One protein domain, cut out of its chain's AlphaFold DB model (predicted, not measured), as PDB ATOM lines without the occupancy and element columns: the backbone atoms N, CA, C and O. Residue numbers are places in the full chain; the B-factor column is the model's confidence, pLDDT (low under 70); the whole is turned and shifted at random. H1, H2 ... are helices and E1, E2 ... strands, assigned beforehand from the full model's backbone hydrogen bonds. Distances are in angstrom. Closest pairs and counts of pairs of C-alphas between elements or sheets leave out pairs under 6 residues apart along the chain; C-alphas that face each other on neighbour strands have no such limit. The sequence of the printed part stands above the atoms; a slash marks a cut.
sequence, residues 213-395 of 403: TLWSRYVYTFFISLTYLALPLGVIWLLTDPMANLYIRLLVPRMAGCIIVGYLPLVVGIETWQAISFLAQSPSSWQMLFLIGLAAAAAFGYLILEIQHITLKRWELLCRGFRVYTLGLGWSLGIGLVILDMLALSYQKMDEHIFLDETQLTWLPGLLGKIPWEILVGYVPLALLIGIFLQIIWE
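This is residues 213 to 395 of the 403 residues of an uncharacterized protein of Desulfobacca acetoxidans (strain ATCC 700848 / DSM 11109 / ASRB2) (UniProt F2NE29). This is a cluster of crossed helices: H2, H4 and H6 pack on the long helix H5, with H6 between H2 and H4, while H1 is set off to one side and joined at its end to H2. Short H3 makes the corners between H2 and H4, and the small antiparallel hairpin of E1 and E2 packs on residues 336 to 348 of H5; residues 214 to 219, of which 217 to 219 belong to H1, stick out. The printed part has 183 residues, mostly helix, in the order H1, H2, H3, H4, H5, E1, E2, H6. It is compact, with a radius of gyration of the C-alphas of 17.5 A, and elongated, spanning 55 by 33 by 33 A.

Start with H1, residues 217 to 240, which touches H2, residues 242 to 268, only at the corner, closest at C-alphas Leu 238 and Ala 244, 5.4 A. H1 is close but not clearly touching to H5, residues 314 to 348, with C-alphas Leu 231 and Gly 334 closest at 6.8 A. H2 has a kink of 45 degrees near residue 250; its residues 255 to 267 touch H5 at a steep tilt of 47 degrees, closest at C-alphas Ile 259 and Ser 332, 5.9 A. H3, residues 270 to 281, only just touches H2, only at the corner, with 3 pairs of C-alphas within 8 A, closest Leu 266 and Thr 272, 5.6 A. Residues 299 to 308 of H4, residues 286 to 308, touch H5, closest at C-alphas Ile 304 and Gly 321, 5.4 A. In the hairpin of E1, residues 363 to 365, and E2, residues 370 to 372, find N 364 and O 371 within hydrogen-bond range at 2.8 A. H6, residues 373 to 394, touches H5 with its residues 376 to 384, closest at C-alphas Ser 332 and Val 380, 5.4 A. H6 also touches H2, with C-alphas Cys 258 and Gly 387 closest at 4.1 A, and H4, with Ala 299 and Leu 385 at 5.1 A. Every O i to N i+4 pair is within hydrogen-bond range in H3 and H4, against 19 of 20 in H1, 18 of 23 in H2, 30 of 31 in H5 and 16 of 18 in H6.

Find C-alpha 217 at (-14.677, 30.255, 4.981); from there H1 runs 34.9 A. H2 covers 37.1 A, H3 16.3 A, H4 31.6 A, H5 48.3 A, E1 and E2 6.6 A each, and H6 30.6 A, ending at C-alpha 394 at (23.156, 9.075, 6.629).

The C-alphas of Leu 312 and His 353, the two farthest apart, are 56.6 A apart. The printed part has no cut, and H5 to E1 is the long link, residues 349 to 362. The mean pLDDT of the printed part is 77.0; look for values under 70 at residues 213 to 253 and 350 to 360, among others.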
ATOM      1  N   THR A 213      -8.565  32.920   1.699       49.16
ATOM      2  CA  THR A 213      -9.124  33.245   3.027       49.16
ATOM      3  C   THR A 213      -9.879  34.578   3.041       49.16
ATOM      4  O   THR A 213     -10.721  34.789   3.912       49.16
ATOM      5  N   LEU A 214      -9.642  35.455   2.054       54.38
ATOM      6  CA  LEU A 214     -10.490  36.625   1.780       54.38
ATOM      7  C   LEU A 214     -11.845  36.231   1.168       54.38
ATOM      8  O   LEU A 214     -12.808  36.991   1.257       54.38
ATOM      9  N   TRP A 215     -11.934  35.052   0.552       53.97
ATOM     10  CA  TRP A 215     -13.168  34.456   0.050       53.97
ATOM     11  C   TRP A 215     -13.752  33.516   1.116       53.97
ATOM     12  O   TRP A 215     -13.046  32.974   1.958       53.97
ATOM     13  N   SER A 216     -15.081  33.383   1.149       57.66
ATOM     14  CA  SER A 216     -15.817  32.817   2.294       57.66
ATOM     15  C   SER A 216     -15.208  31.525   2.875       57.66
ATOM     16  O   SER A 216     -14.839  30.617   2.124       57.66
ATOM     17  N   ARG A 217     -15.194  31.413   4.216       57.78
ATOM     18  CA  ARG A 217     -14.677  30.255   4.981       57.78
ATOM     19  C   ARG A 217     -15.081  28.894   4.391       57.78
ATOM     20  O   ARG A 217     -14.267  27.980   4.384       57.78
ATOM     21  N   TYR A 218     -16.291  28.780   3.838       61.72
ATOM     22  CA  TYR A 218     -16.833  27.552   3.245       61.72
ATOM     23  C   TYR A 218     -16.097  27.066   1.991       61.72
ATOM     24  O   TYR A 218     -15.867  25.867   1.849       61.72
ATOM     25  N   VAL A 219     -15.700  27.976   1.095       64.88
ATOM     26  CA  VAL A 219     -14.957  27.619  -0.129       64.88
ATOM     27  C   VAL A 219     -13.601  27.035   0.256       64.88
ATOM     28  O   VAL A 219     -13.174  26.012  -0.272       64.88
ATOM     29  N   TYR A 220     -12.968  27.640   1.253       58.34
ATOM     30  CA  TYR A 220     -11.695  27.185   1.780       58.34
ATOM     31  C   TYR A 220     -11.791  25.811   2.467       58.34
ATOM     32  O   TYR A 220     -11.004  24.914   2.163       58.34
ATOM     33  N   THR A 221     -12.805  25.591   3.319       60.69
ATOM     34  CA  THR A 221     -13.013  24.282   3.972       60.69
ATOM     35  C   THR A 221     -13.269  23.169   2.951       60.69
ATOM     36  O   THR A 221     -12.790  22.047   3.126       60.69
ATOM     37  N   PHE A 222     -13.979  23.477   1.861       68.81
ATOM     38  CA  PHE A 222     -14.229  22.538   0.768       68.81
ATOM     39  C   PHE A 222     -12.931  22.088   0.084       68.81
ATOM     40  O   PHE A 222     -12.704  20.888  -0.066       68.81
ATOM     41  N   PHE A 223     -12.043  23.020  -0.274       64.38
ATOM     42  CA  PHE A 223     -10.767  22.685  -0.917       64.38
ATOM     43  C   PHE A 223      -9.819  21.892  -0.010       64.38
ATOM     44  O   PHE A 223      -9.144  20.971  -0.475       64.38
ATOM     45  N   ILE A 224      -9.798  22.192   1.288       64.12
ATOM     46  CA  ILE A 224      -9.027  21.410   2.261       64.12
ATOM     47  C   ILE A 224      -9.576  19.990   2.362       64.12
ATOM     48  O   ILE A 224      -8.817  19.031   2.247       64.12
ATOM     49  N   SER A 225     -10.895  19.844   2.498       63.72
ATOM     50  CA  SER A 225     -11.551  18.531   2.554       63.72
ATOM     51  C   SER A 225     -11.277  17.717   1.285       63.72
ATOM     52  O   SER A 225     -10.996  16.521   1.356       63.72
ATOM     53  N   LEU A 226     -11.275  18.373   0.120       69.62
ATOM     54  CA  LEU A 226     -10.906  17.757  -1.153       69.62
ATOM     55  C   LEU A 226      -9.438  17.304  -1.167       69.62
ATOM     56  O   LEU A 226      -9.142  16.222  -1.663       69.62
ATOM     57  N   THR A 227      -8.529  18.089  -0.586       63.06
ATOM     58  CA  THR A 227      -7.102  17.742  -0.470       63.06
ATOM     59  C   THR A 227      -6.898  16.526   0.438       63.06
ATOM     60  O   THR A 227      -6.172  15.601   0.074       63.06
ATOM     61  N   TYR A 228      -7.605  16.473   1.571       61.84
ATOM     62  CA  TYR A 228      -7.617  15.314   2.470       61.84
ATOM     63  C   TYR A 228      -8.197  14.053   1.847       61.84
ATOM     64  O   TYR A 228      -7.789  12.964   2.227       61.84
ATOM     65  N   LEU A 229      -9.143  14.177   0.917       67.81
ATOM     66  CA  LEU A 229      -9.684  13.038   0.178       67.81
ATOM     67  C   LEU A 229      -8.725  12.598  -0.941       67.81
ATOM     68  O   LEU A 229      -8.512  11.407  -1.161       67.81
ATOM     69  N   ALA A 230      -8.122  13.563  -1.638       66.56
ATOM     70  CA  ALA A 230      -7.223  13.325  -2.760       66.56
ATOM     71  C   ALA A 230      -5.905  12.663  -2.337       66.56
ATOM     72  O   ALA A 230      -5.381  11.844  -3.084       66.56
ATOM     73  N   LEU A 231      -5.386  12.968  -1.144       61.47
ATOM     74  CA  LEU A 231      -4.168  12.358  -0.595       61.47
ATOM     75  C   LEU A 231      -4.257  10.822  -0.453       61.47
ATOM     76  O   LEU A 231      -3.477  10.130  -1.106       61.47
ATOM     77  N   PRO A 232      -5.191  10.247   0.328       58.31
ATOM     78  CA  PRO A 232      -5.325   8.803   0.486       58.31
ATOM     79  C   PRO A 232      -5.773   8.126  -0.807       58.31
ATOM     80  O   PRO A 232      -5.290   7.038  -1.099       58.31
ATOM     81  N   LEU A 233      -6.622   8.759  -1.626       63.00
ATOM     82  CA  LEU A 233      -6.964   8.230  -2.952       63.00
ATOM     83  C   LEU A 233      -5.743   8.189  -3.876       63.00
ATOM     84  O   LEU A 233      -5.545   7.203  -4.581       63.00
ATOM     85  N   GLY A 234      -4.895   9.217  -3.827       64.94
ATOM     86  CA  GLY A 234      -3.617   9.265  -4.524       64.94
ATOM     87  C   GLY A 234      -2.685   8.152  -4.059       64.94
ATOM     88  O   GLY A 234      -2.139   7.449  -4.899       64.94
ATOM     89  N   VAL A 235      -2.565   7.932  -2.744       59.03
ATOM     90  CA  VAL A 235      -1.761   6.849  -2.153       59.03
ATOM     91  C   VAL A 235      -2.301   5.470  -2.537       59.03
ATOM     92  O   VAL A 235      -1.526   4.629  -2.980       59.03
ATOM     93  N   ILE A 236      -3.611   5.228  -2.421       60.41
ATOM     94  CA  ILE A 236      -4.248   3.961  -2.816       60.41
ATOM     95  C   ILE A 236      -4.015   3.706  -4.304       60.41
ATOM     96  O   ILE A 236      -3.600   2.614  -4.680       60.41
ATOM     97  N   TRP A 237      -4.217   4.718  -5.148       61.19
ATOM     98  CA  TRP A 237      -3.987   4.604  -6.583       61.19
ATOM     99  C   TRP A 237      -2.518   4.285  -6.902       61.19
ATOM    100  O   TRP A 237      -2.246   3.336  -7.641       61.19
ATOM    101  N   LEU A 238      -1.579   4.988  -6.260       54.16
ATOM    102  CA  LEU A 238      -0.139   4.714  -6.317       54.16
ATOM    103  C   LEU A 238       0.161   3.258  -5.914       54.16
ATOM    104  O   LEU A 238       0.891   2.565  -6.616       54.16
ATOM    105  N   LEU A 239      -0.430   2.757  -4.828       51.09
ATOM    106  CA  LEU A 239      -0.243   1.373  -4.377       51.09
ATOM    107  C   LEU A 239      -0.820   0.339  -5.362       51.09
ATOM    108  O   LEU A 239      -0.308  -0.782  -5.439       51.09
ATOM    109  N   THR A 240      -1.861   0.702  -6.119       55.97
ATOM    110  CA  THR A 240      -2.517  -0.189  -7.089       55.97
ATOM    111  C   THR A 240      -1.871  -0.214  -8.476       55.97
ATOM    112  O   THR A 240      -1.975  -1.236  -9.154       55.97
ATOM    113  N   ASP A 241      -1.183   0.848  -8.911       56.88
ATOM    114  CA  ASP A 241      -0.495   0.855 -10.209       56.88
ATOM    115  C   ASP A 241       0.824   0.057 -10.115       56.88
ATOM    116  O   ASP A 241       1.701   0.410  -9.332       56.88
ATOM    117  N   PRO A 242       1.018  -1.021 -10.898       50.38
ATOM    118  CA  PRO A 242       2.208  -1.870 -10.826       50.38
ATOM    119  C   PRO A 242       3.528  -1.153 -11.155       50.38
ATOM    120  O   PRO A 242       4.570  -1.568 -10.645       50.38
ATOM    121  N   MET A 243       3.515  -0.088 -11.967       51.19
ATOM    122  CA  MET A 243       4.714   0.727 -12.209       51.19
ATOM    123  C   MET A 243       4.971   1.667 -11.039       51.19
ATOM    124  O   MET A 243       6.090   1.723 -10.527       51.19
ATOM    125  N   ALA A 244       3.924   2.332 -10.554       54.69
ATOM    126  CA  ALA A 244       3.984   3.114  -9.328       54.69
ATOM    127  C   ALA A 244       4.433   2.258  -8.130       54.69
ATOM    128  O   ALA A 244       5.214   2.730  -7.323       54.69
ATOM    129  N   ASN A 245       4.066   0.978  -8.061       50.47
ATOM    130  CA  ASN A 245       4.455   0.042  -7.004       50.47
ATOM    131  C   ASN A 245       5.977  -0.190  -6.952       50.47
ATOM    132  O   ASN A 245       6.537  -0.313  -5.866       50.47
ATOM    133  N   LEU A 246       6.675  -0.188  -8.097       55.69
ATOM    134  CA  LEU A 246       8.143  -0.243  -8.122       55.69
ATOM    135  C   LEU A 246       8.753   1.071  -7.608       55.69
ATOM    136  O   LEU A 246       9.636   1.040  -6.751       55.69
ATOM    137  N   TYR A 247       8.232   2.212  -8.079       56.75
ATOM    138  CA  TYR A 247       8.629   3.543  -7.604       56.75
ATOM    139  C   TYR A 247       8.373   3.707  -6.099       56.75
ATOM    140  O   TYR A 247       9.214   4.236  -5.383       56.75
ATOM    141  N   ILE A 248       7.253   3.199  -5.591       56.19
ATOM    142  CA  ILE A 248       6.888   3.239  -4.175       56.19
ATOM    143  C   ILE A 248       7.811   2.346  -3.372       56.19
ATOM    144  O   ILE A 248       8.363   2.811  -2.390       56.19
ATOM    145  N   ARG A 249       8.039   1.095  -3.777       56.94
ATOM    146  CA  ARG A 249       8.886   0.170  -3.006       56.94
ATOM    147  C   ARG A 249      10.305   0.684  -2.784       56.94
ATOM    148  O   ARG A 249      10.888   0.357  -1.756       56.94
ATOM    149  N   LEU A 250      10.845   1.454  -3.728       58.16
ATOM    150  CA  LEU A 250      12.219   1.955  -3.661       58.16
ATOM    151  C   LEU A 250      12.304   3.378  -3.094       58.16
ATOM    152  O   LEU A 250      13.138   3.644  -2.235       58.16
ATOM    153  N   LEU A 251      11.429   4.284  -3.540       63.19
ATOM    154  CA  LEU A 251      11.533   5.714  -3.243       63.19
ATOM    155  C   LEU A 251      10.722   6.123  -2.004       63.19
ATOM    156  O   LEU A 251      11.164   6.963  -1.225       63.19
ATOM    157  N   VAL A 252       9.526   5.550  -1.814       64.88
ATOM    158  CA  VAL A 252       8.565   6.044  -0.812       64.88
ATOM    159  C   VAL A 252       9.000   5.766   0.623       64.88
ATOM    160  O   VAL A 252       8.961   6.712   1.400       64.88
ATOM    161  N   PRO A 253       9.463   4.560   1.015       63.91
ATOM    162  CA  PRO A 253       9.942   4.328   2.372       63.91
ATOM    163  C   PRO A 253      11.080   5.271   2.764       63.91
ATOM    164  O   PRO A 253      11.081   5.779   3.881       63.91
ATOM    165  N   ARG A 254      12.012   5.540   1.838       73.38
ATOM    166  CA  ARG A 254      13.163   6.414   2.093       73.38
ATOM    167  C   ARG A 254      12.738   7.868   2.224       73.38
ATOM    168  O   ARG A 254      12.955   8.459   3.274       73.38
ATOM    169  N   MET A 255      12.040   8.413   1.223       77.88
ATOM    170  CA  MET A 255      11.574   9.802   1.291       77.88
ATOM    171  C   MET A 255      10.629  10.028   2.475       77.88
ATOM    172  O   MET A 255      10.773  11.022   3.176       77.88
ATOM    173  N   ALA A 256       9.698   9.106   2.738       80.56
ATOM    174  CA  ALA A 256       8.800   9.206   3.885       80.56
ATOM    175  C   ALA A 256       9.571   9.149   5.211       80.56
ATOM    176  O   ALA A 256       9.323   9.979   6.079       80.56
ATOM    177  N   GLY A 257      10.531   8.229   5.355       81.81
ATOM    178  CA  GLY A 257      11.398   8.152   6.531       81.81
ATOM    179  C   GLY A 257      12.164   9.455   6.759       81.81
ATOM    180  O   GLY A 257      12.092  10.031   7.839       81.81
ATOM    181  N   CYS A 258      12.809   9.978   5.721       85.56
ATOM    182  CA  CYS A 258      13.542  11.240   5.766       85.56
ATOM    183  C   CYS A 258      12.649  12.425   6.138       85.56
ATOM    184  O   CYS A 258      13.023  13.235   6.981       85.56
ATOM    185  N   ILE A 259      11.449  12.505   5.563       89.62
ATOM    186  CA  ILE A 259      10.461  13.533   5.894       89.62
ATOM    187  C   ILE A 259      10.016  13.412   7.356       89.62
ATOM    188  O   ILE A 259       9.954  14.425   8.046       89.62
ATOM    189  N   ILE A 260       9.744  12.200   7.856       90.19
ATOM    190  CA  ILE A 260       9.394  11.968   9.268       90.19
ATOM    191  C   ILE A 260      10.514  12.469  10.182       90.19
ATOM    192  O   ILE A 260      10.238  13.166  11.157       90.19
ATOM    193  N   VAL A 261      11.776  12.178   9.852       90.38
ATOM    194  CA  VAL A 261      12.917  12.704  10.614       90.38
ATOM    195  C   VAL A 261      13.025  14.227  10.464       90.38
ATOM    196  O   VAL A 261      13.332  14.916  11.431       90.38
ATOM    197  N   GLY A 262      12.678  14.780   9.300       91.88
ATOM    198  CA  GLY A 262      12.542  16.220   9.085       91.88
ATOM    199  C   GLY A 262      11.490  16.880   9.981       91.88
ATOM    200  O   GLY A 262      11.669  18.030  10.370       91.88
ATOM    201  N   TYR A 263      10.438  16.151  10.367       93.75
ATOM    202  CA  TYR A 263       9.436  16.587  11.349       93.75
ATOM    203  C   TYR A 263       9.864  16.400  12.809       93.75
ATOM    204  O   TYR A 263       9.234  16.957  13.706       93.75
ATOM    205  N   LEU A 264      10.943  15.667  13.080       92.25
ATOM    206  CA  LEU A 264      11.381  15.357  14.441       92.25
ATOM    207  C   LEU A 264      11.708  16.600  15.291       92.25
ATOM    208  O   LEU A 264      11.288  16.622  16.449       92.25
ATOM    209  N   PRO A 265      12.354  17.667  14.771       91.75
ATOM    210  CA  PRO A 265      12.583  18.878  15.559       91.75
ATOM    211  C   PRO A 265      11.283  19.577  15.980       91.75
ATOM    212  O   PRO A 265      11.261  20.215  17.029       91.75
ATOM    213  N   LEU A 266      10.208  19.436  15.197       89.81
ATOM    214  CA  LEU A 266       8.875  19.955  15.520       89.81
ATOM    215  C   LEU A 266       8.142  19.086  16.554       89.81
ATOM    216  O   LEU A 266       7.411  19.602  17.396       89.81
ATOM    217  N   VAL A 267       8.331  17.765  16.482       89.44
ATOM    218  CA  VAL A 267       7.741  16.798  17.423       89.44
ATOM    219  C   VAL A 267       8.392  16.901  18.803       89.44
ATOM    220  O   VAL A 267       7.698  16.804  19.808       89.44
ATOM    221  N   VAL A 268       9.716  17.067  18.853       87.81
ATOM    222  CA  VAL A 268      10.501  16.972  20.095       87.81
ATOM    223  C   VAL A 268      10.748  18.337  20.742       87.81
ATOM    224  O   VAL A 268      10.784  18.421  21.966       87.81
ATOM    225  N   GLY A 269      10.943  19.394  19.947       85.38
ATOM    226  CA  GLY A 269      11.350  20.710  20.443       85.38
ATOM    227  C   GLY A 269      10.200  21.710  20.492       85.38
ATOM    228  O   GLY A 269       9.712  22.156  19.449       85.38
ATOM    229  N   ILE A 270       9.828  22.134  21.702       84.44
ATOM    230  CA  ILE A 270       8.873  23.234  21.922       84.44
ATOM    231  C   ILE A 270       9.428  24.536  21.330       84.44
ATOM    232  O   ILE A 270       8.685  25.341  20.773       84.44
ATOM    233  N   GLU A 271      10.746  24.720  21.382       86.44
ATOM    234  CA  GLU A 271      11.442  25.894  20.863       86.44
ATOM    235  C   GLU A 271      11.279  26.010  19.345       86.44
ATOM    236  O   GLU A 271      11.079  27.104  18.820       86.44
ATOM    237  N   THR A 272      11.315  24.880  18.631       87.81
ATOM    238  CA  THR A 272      11.104  24.841  17.179       87.81
ATOM    239  C   THR A 272       9.684  25.267  16.835       87.81
ATOM    240  O   THR A 272       9.486  26.093  15.943       87.81
ATOM    241  N   TRP A 273       8.698  24.737  17.567       85.38
ATOM    242  CA  TRP A 273       7.300  25.128  17.415       85.38
ATOM    243  C   TRP A 273       7.125  26.631  17.639       85.38
ATOM    244  O   TRP A 273       6.593  27.315  16.766       85.38
ATOM    245  N   GLN A 274       7.649  27.149  18.756       84.50
ATOM    246  CA  GLN A 274       7.605  28.567  19.116       84.50
ATOM    247  C   GLN A 274       8.281  29.460  18.070       84.50
ATOM    248  O   GLN A 274       7.736  30.501  17.704       84.50
ATOM    249  N   ALA A 275       9.441  29.053  17.551       85.81
ATOM    250  CA  ALA A 275      10.170  29.803  16.535       85.81
ATOM    251  C   ALA A 275       9.370  29.915  15.229       85.81
ATOM    252  O   ALA A 275       9.266  31.001  14.661       85.81
ATOM    253  N   ILE A 276       8.764  28.819  14.765       84.88
ATOM    254  CA  ILE A 276       7.950  28.834  13.540       84.88
ATOM    255  C   ILE A 276       6.683  29.640  13.758       84.88
ATOM    256  O   ILE A 276       6.301  30.426  12.897       84.88
ATOM    257  N   SER A 277       6.031  29.465  14.905       82.88
ATOM    258  CA  SER A 277       4.816  30.198  15.211       82.88
ATOM    259  C   SER A 277       5.081  31.699  15.362       82.88
ATOM    260  O   SER A 277       4.296  32.506  14.878       82.88
ATOM    261  N   PHE A 278       6.234  32.087  15.915       84.44
ATOM    262  CA  PHE A 278       6.682  33.480  15.953       84.44
ATOM    263  C   PHE A 278       6.946  34.031  14.545       84.44
ATOM    264  O   PHE A 278       6.501  35.129  14.209       84.44
ATOM    265  N   LEU A 279       7.622  33.259  13.685       83.38
ATOM    266  CA  LEU A 279       7.848  33.639  12.286       83.38
ATOM    267  C   LEU A 279       6.539  33.769  11.498       83.38
ATOM    268  O   LEU A 279       6.431  34.653  10.652       83.38
ATOM    269  N   ALA A 280       5.556  32.917  11.789       80.62
ATOM    270  CA  ALA A 280       4.231  32.949  11.180       80.62
ATOM    271  C   ALA A 280       3.415  34.180  11.594       80.62
ATOM    272  O   ALA A 280       2.663  34.719  10.786       80.62
ATOM    273  N   GLN A 281       3.578  34.639  12.834       77.44
ATOM    274  CA  GLN A 281       2.867  35.799  13.375       77.44
ATOM    275  C   GLN A 281       3.538  37.133  13.080       77.44
ATOM    276  O   GLN A 281       2.917  38.187  13.234       77.44
ATOM    277  N   SER A 282       4.811  37.108  12.682       77.75
ATOM    278  CA  SER A 282       5.542  38.320  12.354       77.75
ATOM    279  C   SER A 282       4.771  39.119  11.290       77.75
ATOM    280  O   SER A 282       4.474  38.585  10.218       77.75
ATOM    281  N   PRO A 283       4.469  40.412  11.528       63.00
ATOM    282  CA  PRO A 283       3.721  41.244  10.581       63.00
ATOM    283  C   PRO A 283       4.422  41.346   9.216       63.00
ATOM    284  O   PRO A 283       3.788  41.618   8.197       63.00
ATOM    285  N   SER A 284       5.731  41.074   9.171       71.31
ATOM    286  CA  SER A 284       6.476  40.820   7.942       71.31
ATOM    287  C   SER A 284       6.425  39.337   7.559       71.31
ATOM    288  O   SER A 284       7.417  38.616   7.692       71.31
ATOM    289  N   SER A 285       5.301  38.904   6.988       70.38
ATOM    290  CA  SER A 285       5.125  37.577   6.364       70.38
ATOM    291  C   SER A 285       6.223  37.215   5.342       70.38
ATOM    292  O   SER A 285       6.462  36.046   5.042       70.38
ATOM    293  N   TRP A 286       6.964  38.215   4.857       78.75
ATOM    294  CA  TRP A 286       8.142  38.072   4.004       78.75
ATOM    295  C   TRP A 286       9.260  37.210   4.590       78.75
ATOM    296  O   TRP A 286       9.919  36.513   3.828       78.75
ATOM    297  N   GLN A 287       9.491  37.227   5.908       83.25
ATOM    298  CA  GLN A 287      10.566  36.429   6.517       83.25
ATOM    299  C   GLN A 287      10.283  34.929   6.389       83.25
ATOM    300  O   GLN A 287      11.155  34.156   5.994       83.25
ATOM    301  N   MET A 288       9.037  34.536   6.651       82.12
ATOM    302  CA  MET A 288       8.580  33.161   6.494       82.12
ATOM    303  C   MET A 288       8.592  32.730   5.026       82.12
ATOM    304  O   MET A 288       9.114  31.665   4.705       82.12
ATOM    305  N   LEU A 289       8.094  33.577   4.117       79.06
ATOM    306  CA  LEU A 289       8.138  33.311   2.676       79.06
ATOM    307  C   LEU A 289       9.573  33.187   2.151       79.06
ATOM    308  O   LEU A 289       9.843  32.330   1.314       79.06
ATOM    309  N   PHE A 290      10.497  34.007   2.654       85.69
ATOM    310  CA  PHE A 290      11.913  33.926   2.311       85.69
ATOM    311  C   PHE A 290      12.527  32.608   2.787       85.69
ATOM    312  O   PHE A 290      13.202  31.943   2.005       85.69
ATOM    313  N   LEU A 291      12.253  32.191   4.029       85.81
ATOM    314  CA  LEU A 291      12.737  30.917   4.564       85.81
ATOM    315  C   LEU A 291      12.176  29.723   3.777       85.81
ATOM    316  O   LEU A 291      12.936  28.839   3.386       85.81
ATOM    317  N   ILE A 292      10.870  29.730   3.489       85.38
ATOM    318  CA  ILE A 292      10.202  28.728   2.645       85.38
ATOM    319  C   ILE A 292      10.845  28.686   1.258       85.38
ATOM    320  O   ILE A 292      11.185  27.612   0.769       85.38
ATOM    321  N   GLY A 293      11.029  29.850   0.630       83.44
ATOM    322  CA  GLY A 293      11.622  29.969  -0.699       83.44
ATOM    323  C   GLY A 293      13.064  29.470  -0.736       83.44
ATOM    324  O   GLY A 293      13.431  28.739  -1.652       83.44
ATOM    325  N   LEU A 294      13.860  29.801   0.284       89.94
ATOM    326  CA  LEU A 294      15.236  29.336   0.424       89.94
ATOM    327  C   LEU A 294      15.290  27.817   0.612       89.94
ATOM    328  O   LEU A 294      16.072  27.153  -0.064       89.94
ATOM    329  N   ALA A 295      14.439  27.259   1.477       89.75
ATOM    330  CA  ALA A 295      14.378  25.821   1.711       89.75
ATOM    331  C   ALA A 295      13.926  25.054   0.461       89.75
ATOM    332  O   ALA A 295      14.561  24.079   0.065       89.75
ATOM    333  N   ALA A 296      12.883  25.542  -0.211       87.69
ATOM    334  CA  ALA A 296      12.397  25.010  -1.478       87.69
ATOM    335  C   ALA A 296      13.482  25.039  -2.566       87.69
ATOM    336  O   ALA A 296      13.722  24.033  -3.235       87.69
ATOM    337  N   ALA A 297      14.166  26.176  -2.723       88.19
ATOM    338  CA  ALA A 297      15.224  26.346  -3.712       88.19
ATOM    339  C   ALA A 297      16.437  25.453  -3.420       88.19
ATOM    340  O   ALA A 297      16.987  24.864  -4.347       88.19
ATOM    341  N   ALA A 298      16.833  25.313  -2.151       91.75
ATOM    342  CA  ALA A 298      17.937  24.449  -1.749       91.75
ATOM    343  C   ALA A 298      17.612  22.963  -1.978       91.75
ATOM    344  O   ALA A 298      18.419  22.249  -2.571       91.75
ATOM    345  N   ALA A 299      16.412  22.514  -1.592       91.31
ATOM    346  CA  ALA A 299      15.955  21.143  -1.820       91.31
ATOM    347  C   ALA A 299      15.881  20.821  -3.320       91.31
ATOM    348  O   ALA A 299      16.402  19.803  -3.774       91.31
ATOM    349  N   PHE A 300      15.281  21.714  -4.111       89.19
ATOM    350  CA  PHE A 300      15.181  21.542  -5.558       89.19
ATOM    351  C   PHE A 300      16.550  21.586  -6.246       89.19
ATOM    352  O   PHE A 300      16.844  20.741  -7.088       89.19
ATOM    353  N   GLY A 301      17.401  22.543  -5.873       90.12
ATOM    354  CA  GLY A 301      18.749  22.688  -6.415       90.12
ATOM    355  C   GLY A 301      19.599  21.447  -6.165       90.12
ATOM    356  O   GLY A 301      20.264  20.973  -7.083       90.12
ATOM    357  N   TYR A 302      19.507  20.873  -4.963       90.31
ATOM    358  CA  TYR A 302      20.172  19.616  -4.643       90.31
ATOM    359  C   TYR A 302      19.691  18.464  -5.542       90.31
ATOM    360  O   TYR A 302      20.510  17.822  -6.198       90.31
ATOM    361  N   LEU A 303      18.373  18.257  -5.656       86.88
ATOM    362  CA  LEU A 303      17.809  17.197  -6.503       86.88
ATOM    363  C   LEU A 303      18.224  17.343  -7.976       86.88
ATOM    364  O   LEU A 303      18.475  16.353  -8.660       86.88
ATOM    365  N   ILE A 304      18.317  18.575  -8.482       89.12
ATOM    366  CA  ILE A 304      18.795  18.836  -9.843       89.12
ATOM    367  C   ILE A 304      20.277  18.482  -9.990       89.12
ATOM    368  O   ILE A 304      20.636  17.848 -10.979       89.12
ATOM    369  N   LEU A 305      21.133  18.846  -9.032       88.31
ATOM    370  CA  LEU A 305      22.554  18.475  -9.067       88.31
ATOM    371  C   LEU A 305      22.742  16.955  -9.070       88.31
ATOM    372  O   LEU A 305      23.582  16.439  -9.807       88.31
ATOM    373  N   GLU A 306      21.924  16.243  -8.301       83.62
ATOM    374  CA  GLU A 306      21.955  14.785  -8.237       83.62
ATOM    375  C   GLU A 306      21.552  14.146  -9.580       83.62
ATOM    376  O   GLU A 306      22.289  13.338 -10.148       83.62
ATOM    377  N   ILE A 307      20.431  14.582 -10.168       81.50
ATOM    378  CA  ILE A 307      19.929  14.042 -11.446       81.50
ATOM    379  C   ILE A 307      20.827  14.448 -12.629       81.50
ATOM    380  O   ILE A 307      20.905  13.728 -13.636       81.50
ATOM    381  N   GLN A 308      21.531  15.580 -12.536       85.00
ATOM    382  CA  GLN A 308      22.459  16.042 -13.574       85.00
ATOM    383  C   GLN A 308      23.605  15.050 -13.779       85.00
ATOM    384  O   GLN A 308      24.097  14.914 -14.899       85.00
ATOM    385  N   HIS A 309      23.997  14.318 -12.733       75.06
ATOM    386  CA  HIS A 309      25.019  13.284 -12.848       75.06
ATOM    387  C   HIS A 309      24.570  12.099 -13.730       75.06
ATOM    388  O   HIS A 309      25.407  11.398 -14.291       75.06
ATOM    389  N   ILE A 310      23.256  11.910 -13.907       71.06
ATOM    390  CA  ILE A 310      22.654  10.777 -14.628       71.06
ATOM    391  C   ILE A 310      22.228  11.157 -16.058       71.06
ATOM    392  O   ILE A 310      22.276  10.329 -16.967       71.06
ATOM    393  N   THR A 311      21.788  12.400 -16.286       72.88
ATOM    394  CA  THR A 311      21.120  12.805 -17.540       72.88
ATOM    395  C   THR A 311      21.765  14.032 -18.187       72.88
ATOM    396  O   THR A 311      21.871  15.085 -17.569       72.88
ATOM    397  N   LEU A 312      22.117  13.936 -19.477       65.00
ATOM    398  CA  LEU A 312      22.795  15.012 -20.226       65.00
ATOM    399  C   LEU A 312      21.856  16.121 -20.750       65.00
ATOM    400  O   LEU A 312      22.309  17.220 -21.072       65.00
ATOM    401  N   LYS A 313      20.543  15.871 -20.868       83.00
ATOM    402  CA  LYS A 313      19.584  16.823 -21.463       83.00
ATOM    403  C   LYS A 313      18.983  17.759 -20.403       83.00
ATOM    404  O   LYS A 313      18.257  17.310 -19.521       83.00
ATOM    405  N   ARG A 314      19.199  19.077 -20.546       82.81
ATOM    406  CA  ARG A 314      18.755  20.118 -19.582       82.81
ATOM    407  C   ARG A 314      17.247  20.134 -19.306       82.81
ATOM    408  O   ARG A 314      16.839  20.302 -18.164       82.81
ATOM    409  N   TRP A 315      16.418  19.981 -20.338       81.81
ATOM    410  CA  TRP A 315      14.960  20.006 -20.165       81.81
ATOM    411  C   TRP A 315      14.452  18.768 -19.425       81.81
ATOM    412  O   TRP A 315      13.644  18.863 -18.508       81.81
ATOM    413  N   GLU A 316      14.988  17.603 -19.781       77.25
ATOM    414  CA  GLU A 316      14.642  16.340 -19.138       77.25
ATOM    415  C   GLU A 316      15.077  16.318 -17.667       77.25
ATOM    416  O   GLU A 316      14.313  15.878 -16.810       77.25
ATOM    417  N   LEU A 317      16.254  16.875 -17.372       79.69
ATOM    418  CA  LEU A 317      16.753  17.107 -16.019       79.69
ATOM    419  C   LEU A 317      15.760  17.925 -15.179       79.69
ATOM    420  O   LEU A 317      15.361  17.489 -14.100       79.69
ATOM    421  N   LEU A 318      15.316  19.077 -15.697       79.38
ATOM    422  CA  LEU A 318      14.355  19.943 -15.010       79.38
ATOM    423  C   LEU A 318      13.007  19.248 -14.794       79.38
ATOM    424  O   LEU A 318      12.482  19.281 -13.684       79.38
ATOM    425  N   CYS A 319      12.460  18.575 -15.811       78.56
ATOM    426  CA  CYS A 319      11.189  17.857 -15.683       78.56
ATOM    427  C   CYS A 319      11.261  16.719 -14.656       78.56
ATOM    428  O   CYS A 319      10.323  16.527 -13.879       78.56
ATOM    429  N   ARG A 320      12.366  15.961 -14.635       76.56
ATOM    430  CA  ARG A 320      12.572  14.874 -13.669       76.56
ATOM    431  C   ARG A 320      12.746  15.410 -12.254       76.56
ATOM    432  O   ARG A 320      12.037  14.954 -11.360       76.56
ATOM    433  N   GLY A 321      13.608  16.409 -12.063       81.81
ATOM    434  CA  GLY A 321      13.797  17.046 -10.760       81.81
ATOM    435  C   GLY A 321      12.503  17.648 -10.230       81.81
ATOM    436  O   GLY A 321      12.152  17.432  -9.074       81.81
ATOM    437  N   PHE A 322      11.724  18.304 -11.094       80.88
ATOM    438  CA  PHE A 322      10.429  18.866 -10.715       80.88
ATOM    439  C   PHE A 322       9.446  17.784 -10.274       80.88
ATOM    440  O   PHE A 322       8.758  17.945  -9.269       80.88
ATOM    441  N   ARG A 323       9.409  16.646 -10.975       78.94
ATOM    442  CA  ARG A 323       8.558  15.509 -10.608       78.94
ATOM    443  C   ARG A 323       8.939  14.905  -9.253       78.94
ATOM    444  O   ARG A 323       8.049  14.612  -8.463       78.94
ATOM    445  N   VAL A 324      10.229  14.713  -8.983       81.50
ATOM    446  CA  VAL A 324      10.694  14.166  -7.695       81.50
ATOM    447  C   VAL A 324      10.414  15.156  -6.567       81.50
ATOM    448  O   VAL A 324       9.843  14.777  -5.550       81.50
ATOM    449  N   TYR A 325      10.728  16.434  -6.781       84.81
ATOM    450  CA  TYR A 325      10.493  17.498  -5.810       84.81
ATOM    451  C   TYR A 325       9.011  17.655  -5.451       84.81
ATOM    452  O   TYR A 325       8.655  17.687  -4.276       84.81
ATOM    453  N   THR A 326       8.129  17.699  -6.453       80.25
ATOM    454  CA  THR A 326       6.676  17.786  -6.234       80.25
ATOM    455  C   THR A 326       6.141  16.572  -5.485       80.25
ATOM    456  O   THR A 326       5.367  16.729  -4.545       80.25
ATOM    457  N   LEU A 327       6.599  15.368  -5.830       80.75
ATOM    458  CA  LEU A 327       6.229  14.157  -5.103       80.75
ATOM    459  C   LEU A 327       6.706  14.202  -3.641       80.75
ATOM    460  O   LEU A 327       5.932  13.870  -2.746       80.75
ATOM    461  N   GLY A 328       7.930  14.671  -3.389       85.62
ATOM    462  CA  GLY A 328       8.462  14.872  -2.038       85.62
ATOM    463  C   GLY A 328       7.670  15.896  -1.225       85.62
ATOM    464  O   GLY A 328       7.336  15.636  -0.071       85.62
ATOM    465  N   LEU A 329       7.278  17.020  -1.834       86.19
ATOM    466  CA  LEU A 329       6.386  17.996  -1.197       86.19
ATOM    467  C   LEU A 329       5.018  17.393  -0.873       86.19
ATOM    468  O   LEU A 329       4.488  17.650   0.203       86.19
ATOM    469  N   GLY A 330       4.462  16.573  -1.769       83.75
ATOM    470  CA  GLY A 330       3.196  15.877  -1.538       83.75
ATOM    471  C   GLY A 330       3.259  14.940  -0.331       83.75
ATOM    472  O   GLY A 330       2.368  14.966   0.517       83.75
ATOM    473  N   TRP A 331       4.340  14.164  -0.209       85.56
ATOM    474  CA  TRP A 331       4.587  13.328   0.970       85.56
ATOM    475  C   TRP A 331       4.803  14.152   2.234       85.56
ATOM    476  O   TRP A 331       4.235  13.825   3.274       85.56
ATOM    477  N   SER A 332       5.575  15.236   2.142       91.81
ATOM    478  CA  SER A 332       5.838  16.118   3.277       91.81
ATOM    479  C   SER A 332       4.566  16.776   3.785       91.81
ATOM    480  O   SER A 332       4.339  16.807   4.991       91.81
ATOM    481  N   LEU A 333       3.683  17.202   2.883       89.12
ATOM    482  CA  LEU A 333       2.361  17.703   3.229       89.12
ATOM    483  C   LEU A 333       1.501  16.620   3.882       89.12
ATOM    484  O   LEU A 333       0.953  16.856   4.951       89.12
ATOM    485  N   GLY A 334       1.396  15.434   3.278       86.44
ATOM    486  CA  GLY A 334       0.578  14.345   3.818       86.44
ATOM    487  C   GLY A 334       1.010  13.919   5.225       86.44
ATOM    488  O   GLY A 334       0.177  13.804   6.120       86.44
ATOM    489  N   ILE A 335       2.316  13.745   5.435       89.81
ATOM    490  CA  ILE A 335       2.893  13.405   6.742       89.81
ATOM    491  C   ILE A 335       2.736  14.575   7.720       89.81
ATOM    492  O   ILE A 335       2.355  14.359   8.868       89.81
ATOM    493  N   GLY A 336       2.957  15.807   7.261       92.62
ATOM    494  CA  GLY A 336       2.784  17.019   8.056       92.62
ATOM    495  C   GLY A 336       1.364  17.199   8.570       92.62
ATOM    496  O   GLY A 336       1.191  17.517   9.740       92.62
ATOM    497  N   LEU A 337       0.353  16.932   7.738       90.31
ATOM    498  CA  LEU A 337      -1.050  16.960   8.150       90.31
ATOM    499  C   LEU A 337      -1.302  15.976   9.294       90.31
ATOM    500  O   LEU A 337      -1.871  16.366  10.304       90.31
ATOM    501  N   VAL A 338      -0.827  14.732   9.174       89.62
ATOM    502  CA  VAL A 338      -1.001  13.708  10.219       89.62
ATOM    503  C   VAL A 338      -0.264  14.091  11.504       89.62
ATOM    504  O   VAL A 338      -0.851  14.055  12.583       89.62
ATOM    505  N   ILE A 339       1.011  14.479  11.406       91.50
ATOM    506  CA  ILE A 339       1.833  14.820  12.574       91.50
ATOM    507  C   ILE A 339       1.277  16.056  13.282       91.50
ATOM    508  O   ILE A 339       1.120  16.031  14.499       91.50
ATOM    509  N   LEU A 340       0.946  17.120  12.549       90.44
ATOM    510  CA  LEU A 340       0.415  18.346  13.144       90.44
ATOM    511  C   LEU A 340      -0.971  18.152  13.750       90.44
ATOM    512  O   LEU A 340      -1.247  18.758  14.778       90.44
ATOM    513  N   ASP A 341      -1.820  17.305  13.166       89.44
ATOM    514  CA  ASP A 341      -3.131  16.980  13.737       89.44
ATOM    515  C   ASP A 341      -2.992  16.292  15.103       89.44
ATOM    516  O   ASP A 341      -3.679  16.635  16.065       89.44
ATOM    517  N   MET A 342      -2.033  15.365  15.219       88.19
ATOM    518  CA  MET A 342      -1.725  14.691  16.482       88.19
ATOM    519  C   MET A 342      -1.051  15.634  17.490       88.19
ATOM    520  O   MET A 342      -1.437  15.660  18.660       88.19
ATOM    521  N   LEU A 343      -0.067  16.421  17.044       86.69
ATOM    522  CA  LEU A 343       0.707  17.319  17.906       86.69
ATOM    523  C   LEU A 343      -0.120  18.486  18.433       86.69
ATOM    524  O   LEU A 343       0.007  18.849  19.601       86.69
ATOM    525  N   ALA A 344      -0.980  19.077  17.605       80.56
ATOM    526  CA  ALA A 344      -1.799  20.203  18.028       80.56
ATOM    527  C   ALA A 344      -2.719  19.823  19.195       80.56
ATOM    528  O   ALA A 344      -2.895  20.616  20.116       80.56
ATOM    529  N   LEU A 345      -3.230  18.588  19.216       79.25
ATOM    530  CA  LEU A 345      -4.036  18.082  20.325       79.25
ATOM    531  C   LEU A 345      -3.221  17.895  21.616       79.25
ATOM    532  O   LEU A 345      -3.750  18.109  22.708       79.25
ATOM    533  N   SER A 346      -1.945  17.505  21.517       80.12
ATOM    534  CA  SER A 346      -1.056  17.451  22.687       80.12
ATOM    535  C   SER A 346      -0.658  18.839  23.185       80.12
ATOM    536  O   SER A 346      -0.665  19.067  24.391       80.12
ATOM    537  N   TYR A 347      -0.378  19.780  22.278       73.44
ATOM    538  CA  TYR A 347       0.067  21.125  22.637       73.44
ATOM    539  C   TYR A 347      -1.065  22.003  23.179       73.44
ATOM    540  O   TYR A 347      -0.844  22.719  24.150       73.44
ATOM    541  N   GLN A 348      -2.293  21.871  22.665       69.56
ATOM    542  CA  GLN A 348      -3.475  22.534  23.242       69.56
ATOM    543  C   GLN A 348      -3.710  22.159  24.709       69.56
ATOM    544  O   GLN A 348      -4.246  22.954  25.471       69.56
ATOM    545  N   LYS A 349      -3.317  20.948  25.118       70.56
ATOM    546  CA  LYS A 349      -3.454  20.490  26.505       70.56
ATOM    547  C   LYS A 349      -2.290  20.907  27.402       70.56
ATOM    548  O   LYS A 349      -2.425  20.777  28.614       70.56
ATOM    549  N   MET A 350      -1.152  21.316  26.833       64.19
ATOM    550  CA  MET A 350       0.090  21.490  27.591       64.19
ATOM    551  C   MET A 350       0.233  22.846  28.283       64.19
ATOM    552  O   MET A 350       0.936  22.868  29.282       64.19
ATOM    553  N   ASP A 351      -0.413  23.929  27.836       53.59
ATOM    554  CA  ASP A 351      -0.609  25.141  28.655       53.59
ATOM    555  C   ASP A 351      -1.367  26.239  27.884       53.59
ATOM    556  O   ASP A 351      -0.947  26.624  26.792       53.59
ATOM    557  N   GLU A 352      -2.406  26.831  28.484       56.34
ATOM    558  CA  GLU A 352      -3.094  28.030  27.954       56.34
ATOM    559  C   GLU A 352      -2.226  29.305  28.039       56.34
ATOM    560  O   GLU A 352      -2.556  30.325  27.438       56.34
ATOM    561  N   HIS A 353      -1.107  29.274  28.774       53.41
ATOM    562  CA  HIS A 353      -0.279  30.458  29.042       53.41
ATOM    563  C   HIS A 353       1.026  30.542  28.235       53.41
ATOM    564  O   HIS A 353       1.638  31.609  28.192       53.41
ATOM    565  N   ILE A 354       1.462  29.452  27.596       57.22
ATOM    566  CA  ILE A 354       2.722  29.400  26.827       57.22
ATOM    567  C   ILE A 354       2.452  29.433  25.321       57.22
ATOM    568  O   ILE A 354       3.285  29.904  24.540       57.22
ATOM    569  N   PHE A 355       1.283  28.957  24.900       55.12
ATOM    570  CA  PHE A 355       0.911  28.930  23.501       55.12
ATOM    571  C   PHE A 355       0.150  30.198  23.142       55.12
ATOM    572  O   PHE A 355      -0.901  30.505  23.687       55.12
ATOM    573  N   LEU A 356       0.780  30.938  22.236       54.59
ATOM    574  CA  LEU A 356       0.276  32.060  21.465       54.59
ATOM    575  C   LEU A 356      -1.245  32.188  21.428       54.59
ATOM    576  O   LEU A 356      -1.937  31.235  21.076       54.59
ATOM    577  N   ASP A 357      -1.704  33.410  21.700       58.97
ATOM    578  CA  ASP A 357      -3.084  33.872  21.573       58.97
ATOM    579  C   ASP A 357      -3.774  33.157  20.393       58.97
ATOM    580  O   ASP A 357      -3.406  33.371  19.232       58.97
ATOM    581  N   GLU A 358      -4.740  32.264  20.680       58.25
ATOM    582  CA  GLU A 358      -5.407  31.409  19.673       58.25
ATOM    583  C   GLU A 358      -5.965  32.224  18.491       58.25
ATOM    584  O   GLU A 358      -6.208  31.689  17.409       58.25
ATOM    585  N   THR A 359      -6.154  33.527  18.705       59.34
ATOM    586  CA  THR A 359      -6.647  34.524  17.760       59.34
ATOM    587  C   THR A 359      -5.707  34.818  16.586       59.34
ATOM    588  O   THR A 359      -6.178  35.355  15.584       59.34
ATOM    589  N   GLN A 360      -4.415  34.476  16.668       69.94
ATOM    590  CA  GLN A 360      -3.418  34.890  15.668       69.94
ATOM    591  C   GLN A 360      -3.043  33.830  14.623       69.94
ATOM    592  O   GLN A 360      -2.439  34.182  13.613       69.94
ATOM    593  N   LEU A 361      -3.378  32.555  14.837       76.12
ATOM    594  CA  LEU A 361      -3.097  31.477  13.880       76.12
ATOM    595  C   LEU A 361      -4.372  31.029  13.165       76.12
ATOM    596  O   LEU A 361      -5.444  30.926  13.767       76.12
ATOM    597  N   THR A 362      -4.253  30.710  11.877       82.31
ATOM    598  CA  THR A 362      -5.361  30.145  11.111       82.31
ATOM    599  C   THR A 362      -5.414  28.645  11.352       82.31
ATOM    600  O   THR A 362      -4.604  27.864  10.853       82.31
ATOM    601  N   TRP A 363      -6.412  28.225  12.116       84.25
ATOM    602  CA  TRP A 363      -6.629  26.820  12.428       84.25
ATOM    603  C   TRP A 363      -7.487  26.135  11.369       84.25
ATOM    604  O   TRP A 363      -8.612  26.556  11.088       84.25
ATOM    605  N   LEU A 364      -6.979  25.036  10.818       83.56
ATOM    606  CA  LEU A 364      -7.738  24.139   9.956       83.56
ATOM    607  C   LEU A 364      -8.406  23.043  10.773       83.56
ATOM    608  O   LEU A 364      -7.789  22.538  11.710       83.56
ATOM    609  N   PRO A 365      -9.626  22.616  10.414       80.88
ATOM    610  CA  PRO A 365     -10.180  21.393  10.969       80.88
ATOM    611  C   PRO A 365      -9.315  20.202  10.525       80.88
ATOM    612  O   PRO A 365      -9.152  19.957   9.326       80.88
ATOM    613  N   GLY A 366      -8.726  19.508  11.497       82.69
ATOM    614  CA  GLY A 366      -8.065  18.218  11.327       82.69
ATOM    615  C   GLY A 366      -9.018  17.059  11.626       82.69
ATOM    616  O   GLY A 366     -10.211  17.261  11.864       82.69
ATOM    617  N   LEU A 367      -8.507  15.828  11.581       79.94
ATOM    618  CA  LEU A 367      -9.284  14.617  11.855       79.94
ATOM    619  C   LEU A 367      -9.404  14.362  13.364       79.94
ATOM    620  O   LEU A 367     -10.442  13.891  13.829       79.94
ATOM    621  N   LEU A 368      -8.352  14.684  14.117       81.56
ATOM    622  CA  LEU A 368      -8.280  14.550  15.572       81.56
ATOM    623  C   LEU A 368      -8.362  15.901  16.293       81.56
ATOM    624  O   LEU A 368      -8.873  15.955  17.412       81.56
ATOM    625  N   GLY A 369      -7.878  16.981  15.678       80.50
ATOM    626  CA  GLY A 369      -7.782  18.293  16.305       80.50
ATOM    627  C   GLY A 369      -7.868  19.456  15.318       80.50
ATOM    628  O   GLY A 369      -8.612  19.431  14.337       80.50
ATOM    629  N   LYS A 370      -7.141  20.532  15.626       85.38
ATOM    630  CA  LYS A 370      -7.007  21.709  14.766       85.38
ATOM    631  C   LYS A 370      -5.568  21.789  14.269       85.38
ATOM    632  O   LYS A 370      -4.657  21.711  15.079       85.38
ATOM    633  N   ILE A 371      -5.346  22.012  12.982       88.38
ATOM    634  CA  ILE A 371      -3.996  22.096  12.412       88.38
ATOM    635  C   ILE A 371      -3.638  23.563  12.172       88.38
ATOM    636  O   ILE A 371      -4.379  24.245  11.463       88.38
ATOM    637  N   PRO A 372      -2.518  24.062  12.716       88.06
ATOM    638  CA  PRO A 372      -2.068  25.424  12.459       88.06
ATOM    639  C   PRO A 372      -1.539  25.527  11.023       88.06
ATOM    640  O   PRO A 372      -0.485  24.974  10.691       88.06
ATOM    641  N   TRP A 373      -2.293  26.209  10.158       85.69
ATOM    642  CA  TRP A 373      -2.030  26.285   8.719       85.69
ATOM    643  C   TRP A 373      -0.663  26.885   8.406       85.69
ATOM    644  O   TRP A 373       0.071  26.369   7.566       85.69
ATOM    645  N   GLU A 374      -0.307  27.965   9.093       85.19
ATOM    646  CA  GLU A 374       0.944  28.667   8.860       85.19
ATOM    647  C   GLU A 374       2.128  27.752   9.185       85.19
ATOM    648  O   GLU A 374       3.044  27.617   8.377       85.19
ATOM    649  N   ILE A 375       2.070  27.039  10.315       89.19
ATOM    650  CA  ILE A 375       3.107  26.079  10.709       89.19
ATOM    651  C   ILE A 375       3.211  24.959   9.669       89.19
ATOM    652  O   ILE A 375       4.319  24.627   9.257       89.19
ATOM    653  N   LEU A 376       2.085  24.426   9.181       90.44
ATOM    654  CA  LEU A 376       2.087  23.423   8.114       90.44
ATOM    655  C   LEU A 376       2.797  23.944   6.856       90.44
ATOM    656  O   LEU A 376       3.743  23.320   6.382       90.44
ATOM    657  N   VAL A 377       2.383  25.095   6.322       85.81
ATOM    658  CA  VAL A 377       2.953  25.650   5.082       85.81
ATOM    659  C   VAL A 377       4.429  25.998   5.243       85.81
ATOM    660  O   VAL A 377       5.220  25.750   4.333       85.81
ATOM    661  N   GLY A 378       4.808  26.551   6.395       86.50
ATOM    662  CA  GLY A 378       6.192  26.886   6.706       86.50
ATOM    663  C   GLY A 378       7.086  25.665   6.805       86.50
ATOM    664  O   GLY A 378       8.212  25.672   6.307       86.50
ATOM    665  N   TYR A 379       6.579  24.608   7.433       91.44
ATOM    666  CA  TYR A 379       7.404  23.473   7.800       91.44
ATOM    667  C   TYR A 379       7.448  22.370   6.747       91.44
ATOM    668  O   TYR A 379       8.452  21.678   6.671       91.44
ATOM    669  N   VAL A 380       6.451  22.235   5.869       92.38
ATOM    670  CA  VAL A 380       6.471  21.257   4.760       92.38
ATOM    671  C   VAL A 380       7.752  21.316   3.903       92.38
ATOM    672  O   VAL A 380       8.399  20.276   3.731       92.38
ATOM    673  N   PRO A 381       8.172  22.477   3.360       90.94
ATOM    674  CA  PRO A 381       9.405  22.570   2.576       90.94
ATOM    675  C   PRO A 381      10.657  22.425   3.450       90.94
ATOM    676  O   PRO A 381      11.664  21.892   2.985       90.94
ATOM    677  N   LEU A 382      10.594  22.850   4.716       93.56
ATOM    678  CA  LEU A 382      11.700  22.727   5.662       93.56
ATOM    679  C   LEU A 382      11.956  21.259   6.040       93.56
ATOM    680  O   LEU A 382      13.092  20.807   5.998       93.56
ATOM    681  N   ALA A 383      10.903  20.499   6.339       94.56
ATOM    682  CA  ALA A 383      10.965  19.076   6.648       94.56
ATOM    683  C   ALA A 383      11.462  18.268   5.445       94.56
ATOM    684  O   ALA A 383      12.272  17.360   5.613       94.56
ATOM    685  N   LEU A 384      11.044  18.633   4.225       93.19
ATOM    686  CA  LEU A 384      11.581  18.028   3.006       93.19
ATOM    687  C   LEU A 384      13.081  18.314   2.854       93.19
ATOM    688  O   LEU A 384      13.845  17.396   2.574       93.19
ATOM    689  N   LEU A 385      13.508  19.563   3.067       94.00
ATOM    690  CA  LEU A 385      14.920  19.944   3.025       94.00
ATOM    691  C   LEU A 385      15.739  19.171   4.065       94.00
ATOM    692  O   LEU A 385      16.731  18.544   3.709       94.00
ATOM    693  N   ILE A 386      15.325  19.197   5.334       91.81
ATOM    694  CA  ILE A 386      16.009  18.500   6.431       91.81
ATOM    695  C   ILE A 386      16.074  17.002   6.134       91.81
ATOM    696  O   ILE A 386      17.128  16.396   6.296       91.81
ATOM    697  N   GLY A 387      14.977  16.420   5.646       90.31
ATOM    698  CA  GLY A 387      14.924  15.021   5.250       90.31
ATOM    699  C   GLY A 387      15.925  14.685   4.147       90.31
ATOM    700  O   GLY A 387      16.685  13.734   4.299       90.31
ATOM    701  N   ILE A 388      15.973  15.485   3.078       88.31
ATOM    702  CA  ILE A 388      16.954  15.342   1.992       88.31
ATOM    703  C   ILE A 388      18.378  15.426   2.549       88.31
ATOM    704  O   ILE A 388      19.180  14.534   2.304       88.31
ATOM    705  N   PHE A 389      18.689  16.443   3.356       87.81
ATOM    706  CA  PHE A 389      20.026  16.619   3.930       87.81
ATOM    707  C   PHE A 389      20.439  15.480   4.859       87.81
ATOM    708  O   PHE A 389      21.577  15.019   4.798       87.81
ATOM    709  N   LEU A 390      19.526  14.995   5.698       85.75
ATOM    710  CA  LEU A 390      19.792  13.834   6.535       85.75
ATOM    711  C   LEU A 390      19.994  12.583   5.698       85.75
ATOM    712  O   LEU A 390      20.880  11.802   6.021       85.75
ATOM    713  N   GLN A 391      19.244  12.415   4.609       81.88
ATOM    714  CA  GLN A 391      19.471  11.295   3.708       81.88
ATOM    715  C   GLN A 391      20.886  11.323   3.136       81.88
ATOM    716  O   GLN A 391      21.555  10.302   3.174       81.88
ATOM    717  N   ILE A 392      21.372  12.492   2.710       78.94
ATOM    718  CA  ILE A 392      22.744  12.669   2.202       78.94
ATOM    719  C   ILE A 392      23.790  12.291   3.251       78.94
ATOM    720  O   ILE A 392      24.808  11.685   2.929       78.94
ATOM    721  N   ILE A 393      23.576  12.711   4.498       79.25
ATOM    722  CA  ILE A 393      24.538  12.487   5.582       79.25
ATOM    723  C   ILE A 393      24.535  11.020   6.021       79.25
ATOM    724  O   ILE A 393      25.568  10.505   6.442       79.25
ATOM    725  N   TRP A 394      23.374  10.364   5.976       75.44
ATOM    726  CA  TRP A 394      23.156   9.075   6.629       75.44
ATOM    727  C   TRP A 394      23.198   7.887   5.668       75.44
ATOM    728  O   TRP A 394      23.726   6.834   6.018       75.44
ATOM    729  N   GLU A 395      22.686   8.047   4.450       62.72
ATOM    730  CA  GLU A 395      22.845   7.086   3.368       62.72
ATOM    731  C   GLU A 395      23.845   7.660   2.356       62.72
ATOM    732  O   GLU A 395      23.542   8.615   1.649       62.72
TER     733      GLU A 395